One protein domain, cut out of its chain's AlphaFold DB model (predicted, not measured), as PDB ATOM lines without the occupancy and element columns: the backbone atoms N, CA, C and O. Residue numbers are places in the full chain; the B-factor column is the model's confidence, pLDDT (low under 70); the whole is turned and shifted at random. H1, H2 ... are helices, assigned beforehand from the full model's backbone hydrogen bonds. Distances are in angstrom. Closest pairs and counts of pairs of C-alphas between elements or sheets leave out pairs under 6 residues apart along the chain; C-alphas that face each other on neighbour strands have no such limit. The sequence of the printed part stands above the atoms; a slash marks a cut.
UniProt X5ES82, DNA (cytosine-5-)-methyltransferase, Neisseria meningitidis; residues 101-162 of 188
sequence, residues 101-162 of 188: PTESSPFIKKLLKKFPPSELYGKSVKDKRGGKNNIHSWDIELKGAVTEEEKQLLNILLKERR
ATOM      1  N   PRO A 101     -66.206  14.898 129.655       89.56
ATOM      2  CA  PRO A 101     -65.962  14.512 128.271       89.56
ATOM      3  C   PRO A 101     -66.371  15.626 127.304       89.56
ATOM      4  O   PRO A 101     -67.420  16.253 127.459       89.56
ATOM      5  N   THR A 102     -65.552  15.863 126.284       86.56
ATOM      6  CA  THR A 102     -65.873  16.847 125.254       86.56
ATOM      7  C   THR A 102     -66.921  16.295 124.294       86.56
ATOM      8  O   THR A 102     -66.840  15.160 123.822       86.56
ATOM      9  N   GLU A 103     -67.916  17.117 123.970       86.06
ATOM     10  CA  GLU A 103     -68.891  16.777 122.940       86.06
ATOM     11  C   GLU A 103     -68.197  16.690 121.566       86.06
ATOM     12  O   GLU A 103     -67.350  17.515 121.222       86.06
ATOM     13  N   SER A 104     -68.565  15.698 120.750       87.62
ATOM     14  CA  SER A 104     -68.011  15.501 119.403       87.62
ATOM     15  C   SER A 104     -69.071  15.718 118.324       87.62
ATOM     16  O   SER A 104     -69.420  14.816 117.555       87.62
ATOM     17  N   SER A 105     -69.612  16.932 118.261       91.94
ATOM     18  CA  SER A 105     -70.636  17.285 117.276       91.94
ATOM     19  C   SER A 105     -70.033  17.577 115.888       91.94
ATOM     20  O   SER A 105     -68.861  17.961 115.779       91.94
ATOM     21  N   PRO A 106     -70.814  17.455 114.791       90.19
ATOM     22  CA  PRO A 106     -70.370  17.864 113.455       90.19
ATOM     23  C   PRO A 106     -69.882  19.316 113.402       90.19
ATOM     24  O   PRO A 106     -68.941  19.625 112.674       90.19
ATOM     25  N   PHE A 107     -70.490  20.193 114.206       90.81
ATOM     26  CA  PHE A 107     -70.062  21.576 114.371       90.81
ATOM     27  C   PHE A 107     -68.634  21.666 114.925       90.81
ATOM     28  O   PHE A 107     -67.790  22.312 114.308       90.81
ATOM     29  N   ILE A 108     -68.344  20.975 116.035       91.31
ATOM     30  CA  ILE A 108     -67.019  20.984 116.676       91.31
ATOM     31  C   ILE A 108     -65.964  20.413 115.728       91.31
ATOM     32  O   ILE A 108     -64.904  21.011 115.553       91.31
ATOM     33  N   LYS A 109     -66.274  19.308 115.042       91.31
ATOM     34  CA  LYS A 109     -65.374  18.700 114.050       91.31
ATOM     35  C   LYS A 109     -65.048  19.665 112.908       91.31
ATOM     36  O   LYS A 109     -63.881  19.820 112.558       91.31
ATOM     37  N   LYS A 110     -66.055  20.336 112.337       91.69
ATOM     38  CA  LYS A 110     -65.856  21.321 111.258       91.69
ATOM     39  C   LYS A 110     -65.082  22.553 111.730       91.69
ATOM     40  O   LYS A 110     -64.189  23.008 111.020       91.69
ATOM     41  N   LEU A 111     -65.388  23.053 112.927       92.31
ATOM     42  CA  LEU A 111     -64.692  24.184 113.536       92.31
ATOM     43  C   LEU A 111     -63.205  23.869 113.729       92.31
ATOM     44  O   LEU A 111     -62.363  24.602 113.221       92.31
ATOM     45  N   LEU A 112     -62.890  22.752 114.390       92.38
ATOM     46  CA  LEU A 112     -61.512  22.359 114.694       92.38
ATOM     47  C   LEU A 112     -60.715  21.921 113.457       92.38
ATOM     48  O   LEU A 112     -59.496  22.042 113.449       92.38
ATOM     49  N   LYS A 113     -61.386  21.467 112.389       92.00
ATOM     50  CA  LYS A 113     -60.743  21.195 111.091       92.00
ATOM     51  C   LYS A 113     -60.182  22.463 110.439       92.00
ATOM     52  O   LYS A 113     -59.207  22.378 109.700       92.00
ATOM     53  N   LYS A 114     -60.823  23.616 110.657       90.12
ATOM     54  CA  LYS A 114     -60.444  24.900 110.043       90.12
ATOM     55  C   LYS A 114     -59.648  25.800 110.989       90.12
ATOM     56  O   LYS A 114     -58.847  26.592 110.514       90.12
ATOM     57  N   PHE A 115     -59.875  25.684 112.297       91.25
ATOM     58  CA  PHE A 115     -59.278  26.543 113.314       91.25
ATOM     59  C   PHE A 115     -58.705  25.694 114.457       91.25
ATOM     60  O   PHE A 115     -59.484  25.112 115.222       91.25
ATOM     61  N   PRO A 116     -57.373  25.624 114.623       91.50
ATOM     62  CA  PRO A 116     -56.786  24.952 115.772       91.50
ATOM     63  C   PRO A 116     -57.163  25.678 117.080       91.50
ATOM     64  O   PRO A 116     -57.393  26.892 117.069       91.50
ATOM     65  N   PRO A 117     -57.197  24.983 118.235       89.38
ATOM     66  CA  PRO A 117     -57.613  25.580 119.509       89.38
ATOM     67  C   PRO A 117     -56.870  26.865 119.904       89.38
ATOM     68  O   PRO A 117     -57.478  27.766 120.480       89.38
ATOM     69  N   SER A 118     -55.584  26.986 119.563       90.81
ATOM     70  CA  SER A 118     -54.769  28.185 119.810       90.81
ATOM     71  C   SER A 118     -55.294  29.427 119.084       90.81
ATOM     72  O   SER A 118     -55.226  30.530 119.620       90.81
ATOM     73  N   GLU A 119     -55.868  29.258 117.892       89.62
ATOM     74  CA  GLU A 119     -56.439  30.349 117.103       89.62
ATOM     75  C   GLU A 119     -57.853  30.725 117.541       89.62
ATOM     76  O   GLU A 119     -58.323  31.818 117.229       89.62
ATOM     77  N   LEU A 120     -58.551  29.848 118.266       89.75
ATOM     78  CA  LEU A 120     -59.904  30.126 118.748       89.75
ATOM     79  C   LEU A 120     -59.924  31.154 119.883       89.75
ATOM     80  O   LEU A 120     -60.963  31.775 120.129       89.75
ATOM     81  N   TYR A 121     -58.794  31.375 120.560       88.12
ATOM     82  CA  TYR A 121     -58.723  32.337 121.651       88.12
ATOM     83  C   TYR A 121     -59.037  33.759 121.165       88.12
ATOM     84  O   TYR A 121     -58.456  34.270 120.209       88.12
ATOM     85  N   GLY A 122     -60.005  34.408 121.815       87.62
ATOM     86  CA  GLY A 122     -60.471  35.742 121.433       87.62
ATOM     87  C   GLY A 122     -61.359  35.786 120.183       87.62
ATOM     88  O   GLY A 122     -61.871  36.866 119.862       87.62
ATOM     89  N   LYS A 123     -61.592  34.649 119.505       89.44
ATOM     90  CA  LYS A 123     -62.576  34.521 118.423       89.44
ATOM     91  C   LYS A 123     -63.975  34.235 118.973       89.44
ATOM     92  O   LYS A 123     -64.169  33.816 120.109       89.44
ATOM     93  N   SER A 124     -64.996  34.523 118.177       89.38
ATOM     94  CA  SER A 124     -66.393  34.227 118.498       89.38
ATOM     95  C   SER A 124     -67.082  33.633 117.285       89.38
ATOM     96  O   SER A 124     -67.108  34.273 116.237       89.38
ATOM     97  N   VAL A 125     -67.719  32.477 117.441       89.88
ATOM     98  CA  VAL A 125     -68.554  31.908 116.379       89.88
ATOM     99  C   VAL A 125     -69.900  32.632 116.368       89.88
ATOM    100  O   VAL A 125     -70.726  32.427 117.257       89.88
ATOM    101  N   LYS A 126     -70.087  33.563 115.427       87.00
ATOM    102  CA  LYS A 126     -71.312  34.369 115.309       87.00
ATOM    103  C   LYS A 126     -71.421  35.048 113.949       87.00
ATOM    104  O   LYS A 126     -70.512  35.755 113.519       87.00
ATOM    105  N   ASP A 127     -72.616  34.995 113.369       83.69
ATOM    106  CA  ASP A 127     -72.941  35.720 112.139       83.69
ATOM    107  C   ASP A 127     -73.300  37.184 112.431       83.69
ATOM    108  O   ASP A 127     -74.452  37.621 112.333       83.69
ATOM    109  N   LYS A 128     -72.295  37.962 112.858       80.69
ATOM    110  CA  LYS A 128     -72.435  39.380 113.224       80.69
ATOM    111  C   LYS A 128     -71.581  40.286 112.339       80.69
ATOM    112  O   LYS A 128     -70.457  39.957 111.983       80.69
ATOM    113  N   ARG A 129     -72.119  41.467 112.014       73.19
ATOM    114  CA  ARG A 129     -71.426  42.509 111.243       73.19
ATOM    115  C   ARG A 129     -70.159  42.965 111.946       73.19
ATOM    116  O   ARG A 129     -70.257  43.453 113.071       73.19
ATOM    117  N   GLY A 130     -69.049  42.938 111.218       65.88
ATOM    118  CA  GLY A 130     -67.799  43.555 111.644       65.88
ATOM    119  C   GLY A 130     -67.153  42.850 112.839       65.88
ATOM    120  O   GLY A 130     -67.812  42.376 113.766       65.88
ATOM    121  N   GLY A 131     -65.828  42.796 112.805       73.81
ATOM    122  CA  GLY A 131     -65.007  42.149 113.820       73.81
ATOM    123  C   GLY A 131     -64.089  41.121 113.180       73.81
ATOM    124  O   GLY A 131     -64.557  40.099 112.694       73.81
ATOM    125  N   LYS A 132     -62.778  41.382 113.227       79.50
ATOM    126  CA  LYS A 132     -61.729  40.476 112.717       79.50
ATOM    127  C   LYS A 132     -61.728  39.103 113.411       79.50
ATOM    128  O   LYS A 132     -61.133  38.155 112.918       79.50
ATOM    129  N   ASN A 133     -62.411  39.013 114.550       87.25
ATOM    130  CA  ASN A 133     -62.455  37.841 115.411       87.25
ATOM    131  C   ASN A 133     -63.769  37.050 115.288       87.25
ATOM    132  O   ASN A 133     -63.982  36.114 116.056       87.25
ATOM    133  N   ASN A 134     -64.678  37.418 114.383       88.75
ATOM    134  CA  ASN A 134     -65.885  36.625 114.163       88.75
ATOM    135  C   ASN A 134     -65.553  35.456 113.229       88.75
ATOM    136  O   ASN A 134     -64.981  35.672 112.168       88.75
ATOM    137  N   ILE A 135     -65.928  34.245 113.632       90.00
ATOM    138  CA  ILE A 135     -65.984  33.073 112.757       90.00
ATOM    139  C   ILE A 135     -67.442  32.934 112.328       90.00
ATOM    140  O   ILE A 135     -68.330  32.767 113.172       90.00
ATOM    141  N   HIS A 136     -67.693  33.049 111.035       89.19
ATOM    142  CA  HIS A 136     -69.016  32.923 110.452       89.19
ATOM    143  C   HIS A 136     -69.372  31.465 110.162       89.19
ATOM    144  O   HIS A 136     -68.507  30.602 110.011       89.19
ATOM    145  N   SER A 137     -70.669  31.177 110.047       90.31
ATOM    146  CA  SER A 137     -71.155  29.826 109.735       90.31
ATOM    147  C   SER A 137     -70.653  29.302 108.380       90.31
ATOM    148  O   SER A 137     -70.453  28.093 108.231       90.31
ATOM    149  N   TRP A 138     -70.397  30.198 107.422       89.44
ATOM    150  CA  TRP A 138     -69.790  29.883 106.124       89.44
ATOM    151  C   TRP A 138     -68.265  29.710 106.170       89.44
ATOM    152  O   TRP A 138     -67.720  29.049 105.293       89.44
ATOM    153  N   ASP A 139     -67.572  30.214 107.197       88.38
ATOM    154  CA  ASP A 139     -66.120  30.003 107.351       88.38
ATOM    155  C   ASP A 139     -65.801  28.555 107.757       88.38
ATOM    156  O   ASP A 139     -64.765  28.002 107.392       88.38
ATOM    157  N   ILE A 140     -66.720  27.926 108.493       90.94
ATOM    158  CA  ILE A 140     -66.643  26.520 108.916       90.94
ATOM    159  C   ILE A 140     -67.479  25.588 108.033       90.94
ATOM    160  O   ILE A 140     -67.632  24.412 108.362       90.94
ATOM    161  N   GLU A 141     -68.052  26.105 106.940       89.50
ATOM    162  CA  GLU A 141     -68.826  25.329 105.962       89.50
ATOM    163  C   GLU A 141     -69.953  24.506 106.615       89.50
ATOM    164  O   GLU A 141     -70.227  23.359 106.242       89.50
ATOM    165  N   LEU A 142     -70.609  25.055 107.650       85.56
ATOM    166  CA  LEU A 142     -71.558  24.292 108.470       85.56
ATOM    167  C   LEU A 142     -72.701  23.722 107.619       85.56
ATOM    168  O   LEU A 142     -73.074  22.562 107.803       85.56
ATOM    169  N   LYS A 143     -73.170  24.510 106.644       87.75
ATOM    170  CA  LYS A 143     -74.259  24.187 105.709       87.75
ATOM    171  C   LYS A 143     -73.792  23.758 104.308       87.75
ATOM    172  O   LYS A 143     -74.616  23.680 103.409       87.75
ATOM    173  N   GLY A 144     -72.504  23.473 104.131       88.50
ATOM    174  CA  GLY A 144     -71.915  23.135 102.833       88.50
ATOM    175  C   GLY A 144     -70.678  23.972 102.535       88.50
ATOM    176  O   GLY A 144     -70.416  24.955 103.233       88.50
ATOM    177  N   ALA A 145     -69.917  23.547 101.528       90.19
ATOM    178  CA  ALA A 145     -68.788  24.309 101.012       90.19
ATOM    179  C   ALA A 145     -69.281  25.639 100.426       90.19
ATOM    180  O   ALA A 145     -70.370  25.693  99.861       90.19
ATOM    181  N   VAL A 146     -68.485  26.693 100.598       89.44
ATOM    182  CA  VAL A 146     -68.804  28.047 100.135       89.44
ATOM    183  C   VAL A 146     -67.567  28.604  99.440       89.44
ATOM    184  O   VAL A 146     -66.486  28.592 100.040       89.44
ATOM    185  N   THR A 147     -67.701  29.069  98.197       92.69
ATOM    186  CA  THR A 147     -66.590  29.679  97.450       92.69
ATOM    187  C   THR A 147     -66.219  31.045  98.029       92.69
ATOM    188  O   THR A 147     -66.960  31.633  98.821       92.69
ATOM    189  N   GLU A 148     -65.060  31.585  97.652       89.94
ATOM    190  CA  GLU A 148     -64.650  32.912  98.126       89.94
ATOM    191  C   GLU A 148     -65.599  34.019  97.636       89.94
ATOM    192  O   GLU A 148     -65.918  34.938  98.392       89.94
ATOM    193  N   GLU A 149     -66.136  33.898  96.422       91.50
ATOM    194  CA  GLU A 149     -67.133  34.821  95.868       91.50
ATOM    195  C   GLU A 149     -68.439  34.775  96.673       91.50
ATOM    196  O   GLU A 149     -69.006  35.814  97.028       91.50
ATOM    197  N   GLU A 150     -68.901  33.577  97.034       90.38
ATOM    198  CA  GLU A 150     -70.096  33.396  97.860       90.38
ATOM    199  C   GLU A 150     -69.890  33.952  99.277       90.38
ATOM    200  O   GLU A 150     -70.767  34.636  99.812       90.38
ATOM    201  N   LYS A 151     -68.710  33.750  99.881       89.44
ATOM    202  CA  LYS A 151     -68.364  34.358 101.180       89.44
ATOM    203  C   LYS A 151     -68.370  35.881 101.105       89.44
ATOM    204  O   LYS A 151     -68.849  36.544 102.031       89.44
ATOM    205  N   GLN A 152     -67.847  36.463 100.026       89.44
ATOM    206  CA  GLN A 152     -67.890  37.911  99.810       89.44
ATOM    207  C   GLN A 152     -69.336  38.410  99.708       89.44
ATOM    208  O   GLN A 152     -69.696  39.377 100.391       89.44
ATOM    209  N   LEU A 153     -70.190  37.716  98.951       90.00
ATOM    210  CA  LEU A 153     -71.614  38.036  98.831       90.00
ATOM    211  C   LEU A 153     -72.336  37.964 100.185       90.00
ATOM    212  O   LEU A 153     -73.032  38.909 100.564       90.00
ATOM    213  N   LEU A 154     -72.139  36.890 100.955       88.38
ATOM    214  CA  LEU A 154     -72.735  36.719 102.287       88.38
ATOM    215  C   LEU A 154     -72.310  37.837 103.248       88.38
ATOM    216  O   LEU A 154     -73.139  38.389 103.979       88.38
ATOM    217  N   ASN A 155     -71.037  38.234 103.204       86.75
ATOM    218  CA  ASN A 155     -70.525  39.361 103.977       86.75
ATOM    219  C   ASN A 155     -71.192  40.688 103.591       86.75
ATOM    220  O   ASN A 155     -71.517  41.492 104.475       86.75
ATOM    221  N   ILE A 156     -71.420  40.924 102.297       86.88
ATOM    222  CA  ILE A 156     -72.151  42.097 101.805       86.88
ATOM    223  C   ILE A 156     -73.591  42.060 102.324       86.88
ATOM    224  O   ILE A 156     -74.017  43.004 102.993       86.88
ATOM    225  N   LEU A 157     -74.319  40.956 102.128       86.69
ATOM    226  CA  LEU A 157     -75.698  40.801 102.608       86.69
ATOM    227  C   LEU A 157     -75.808  41.056 104.118       86.69
ATOM    228  O   LEU A 157     -76.665  41.821 104.572       86.69
ATOM    229  N   LEU A 158     -74.893  40.490 104.913       85.38
ATOM    230  CA  LEU A 158     -74.867  40.691 106.360       85.38
ATOM    231  C   LEU A 158     -74.668  42.172 106.730       85.38
ATOM    232  O   LEU A 158     -75.379  42.696 107.606       85.38
ATOM    233  N   LYS A 159     -73.731  42.865 106.065       83.19
ATOM    234  CA  LYS A 159     -73.435  44.299 106.261       83.19
ATOM    235  C   LYS A 159     -74.581  45.210 105.819       83.19
ATOM    236  O   LYS A 159     -74.844  46.210 106.490       83.19
ATOM    237  N   GLU A 160     -75.337  44.834 104.794       83.75
ATOM    238  CA  GLU A 160     -76.412  45.665 104.243       83.75
ATOM    239  C   GLU A 160     -77.780  45.449 104.926       83.75
ATOM    240  O   GLU A 160     -78.502  46.421 105.105       83.75
ATOM    241  N   ARG A 161     -78.081  44.259 105.482       80.31
ATOM    242  CA  ARG A 161     -79.373  43.850 106.119       80.31
ATOM    243  C   ARG A 161     -80.196  44.868 106.956       80.31
ATOM    244  O   ARG A 161     -81.398  44.711 107.079       80.31
ATOM    245  N   ARG A 162     -79.585  45.846 107.625       69.38
ATOM    246  CA  ARG A 162     -80.212  46.833 108.531       69.38
ATOM    247  C   ARG A 162     -80.013  48.280 108.071       69.38
ATOM    248  O   ARG A 162     -80.280  49.198 108.842       69.38
TER     249      ARG A 162
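What this domain is: This is residues 101 to 162 of the 188 residues of the protein "DNA (cytosine-5-)-methyltransferase" of Neisseria meningitidis (UniProt X5ES82). The longest helix, H3, makes one end of an elongated shape; H1 and the small H2 lie toward the other end, and a looped stretch with no named element, residues 121 to 147, fills the middle between them. The 62 printed residues have three named helices, H1, H2, H3 along the chain, and no named strand; the class is all helix, with 26 residues in named elements, under half. It is only just compact, close to loose, with a radius of gyration of the C-alphas of 12.5 A, and spans 41 by 24 by 17 A.

Where its parts are: Find C-alpha 148 at (-64.650, 32.912, 98.126); from there H3, residues 148 to 160, runs 18.4 A to C-alpha 160 at (-76.412, 45.665, 104.243). H1, residues 106 to 114, begins at C-alpha 106 at (-70.370, 17.864, 113.455) and is 12.6 A long. H2, residues 117 to 120, is 5.1 A.

How they stand to each other: H3 is apart from H1 and from H2. H1 and H2 meet only through their tight link. Residues 124 to 125 pair briefly with 134 to 135, parallel. Every O i to N i+4 pair is within hydrogen-bond range in H1 and H3; H2 is too short for one.

The domain as a whole: The C-alphas farthest apart, of Pro 101 and Glu 160, are 40.7 A apart. The printed part has no cut; the link from H2 to H3 is long. Residues 130 and 162 have pLDDT under 70.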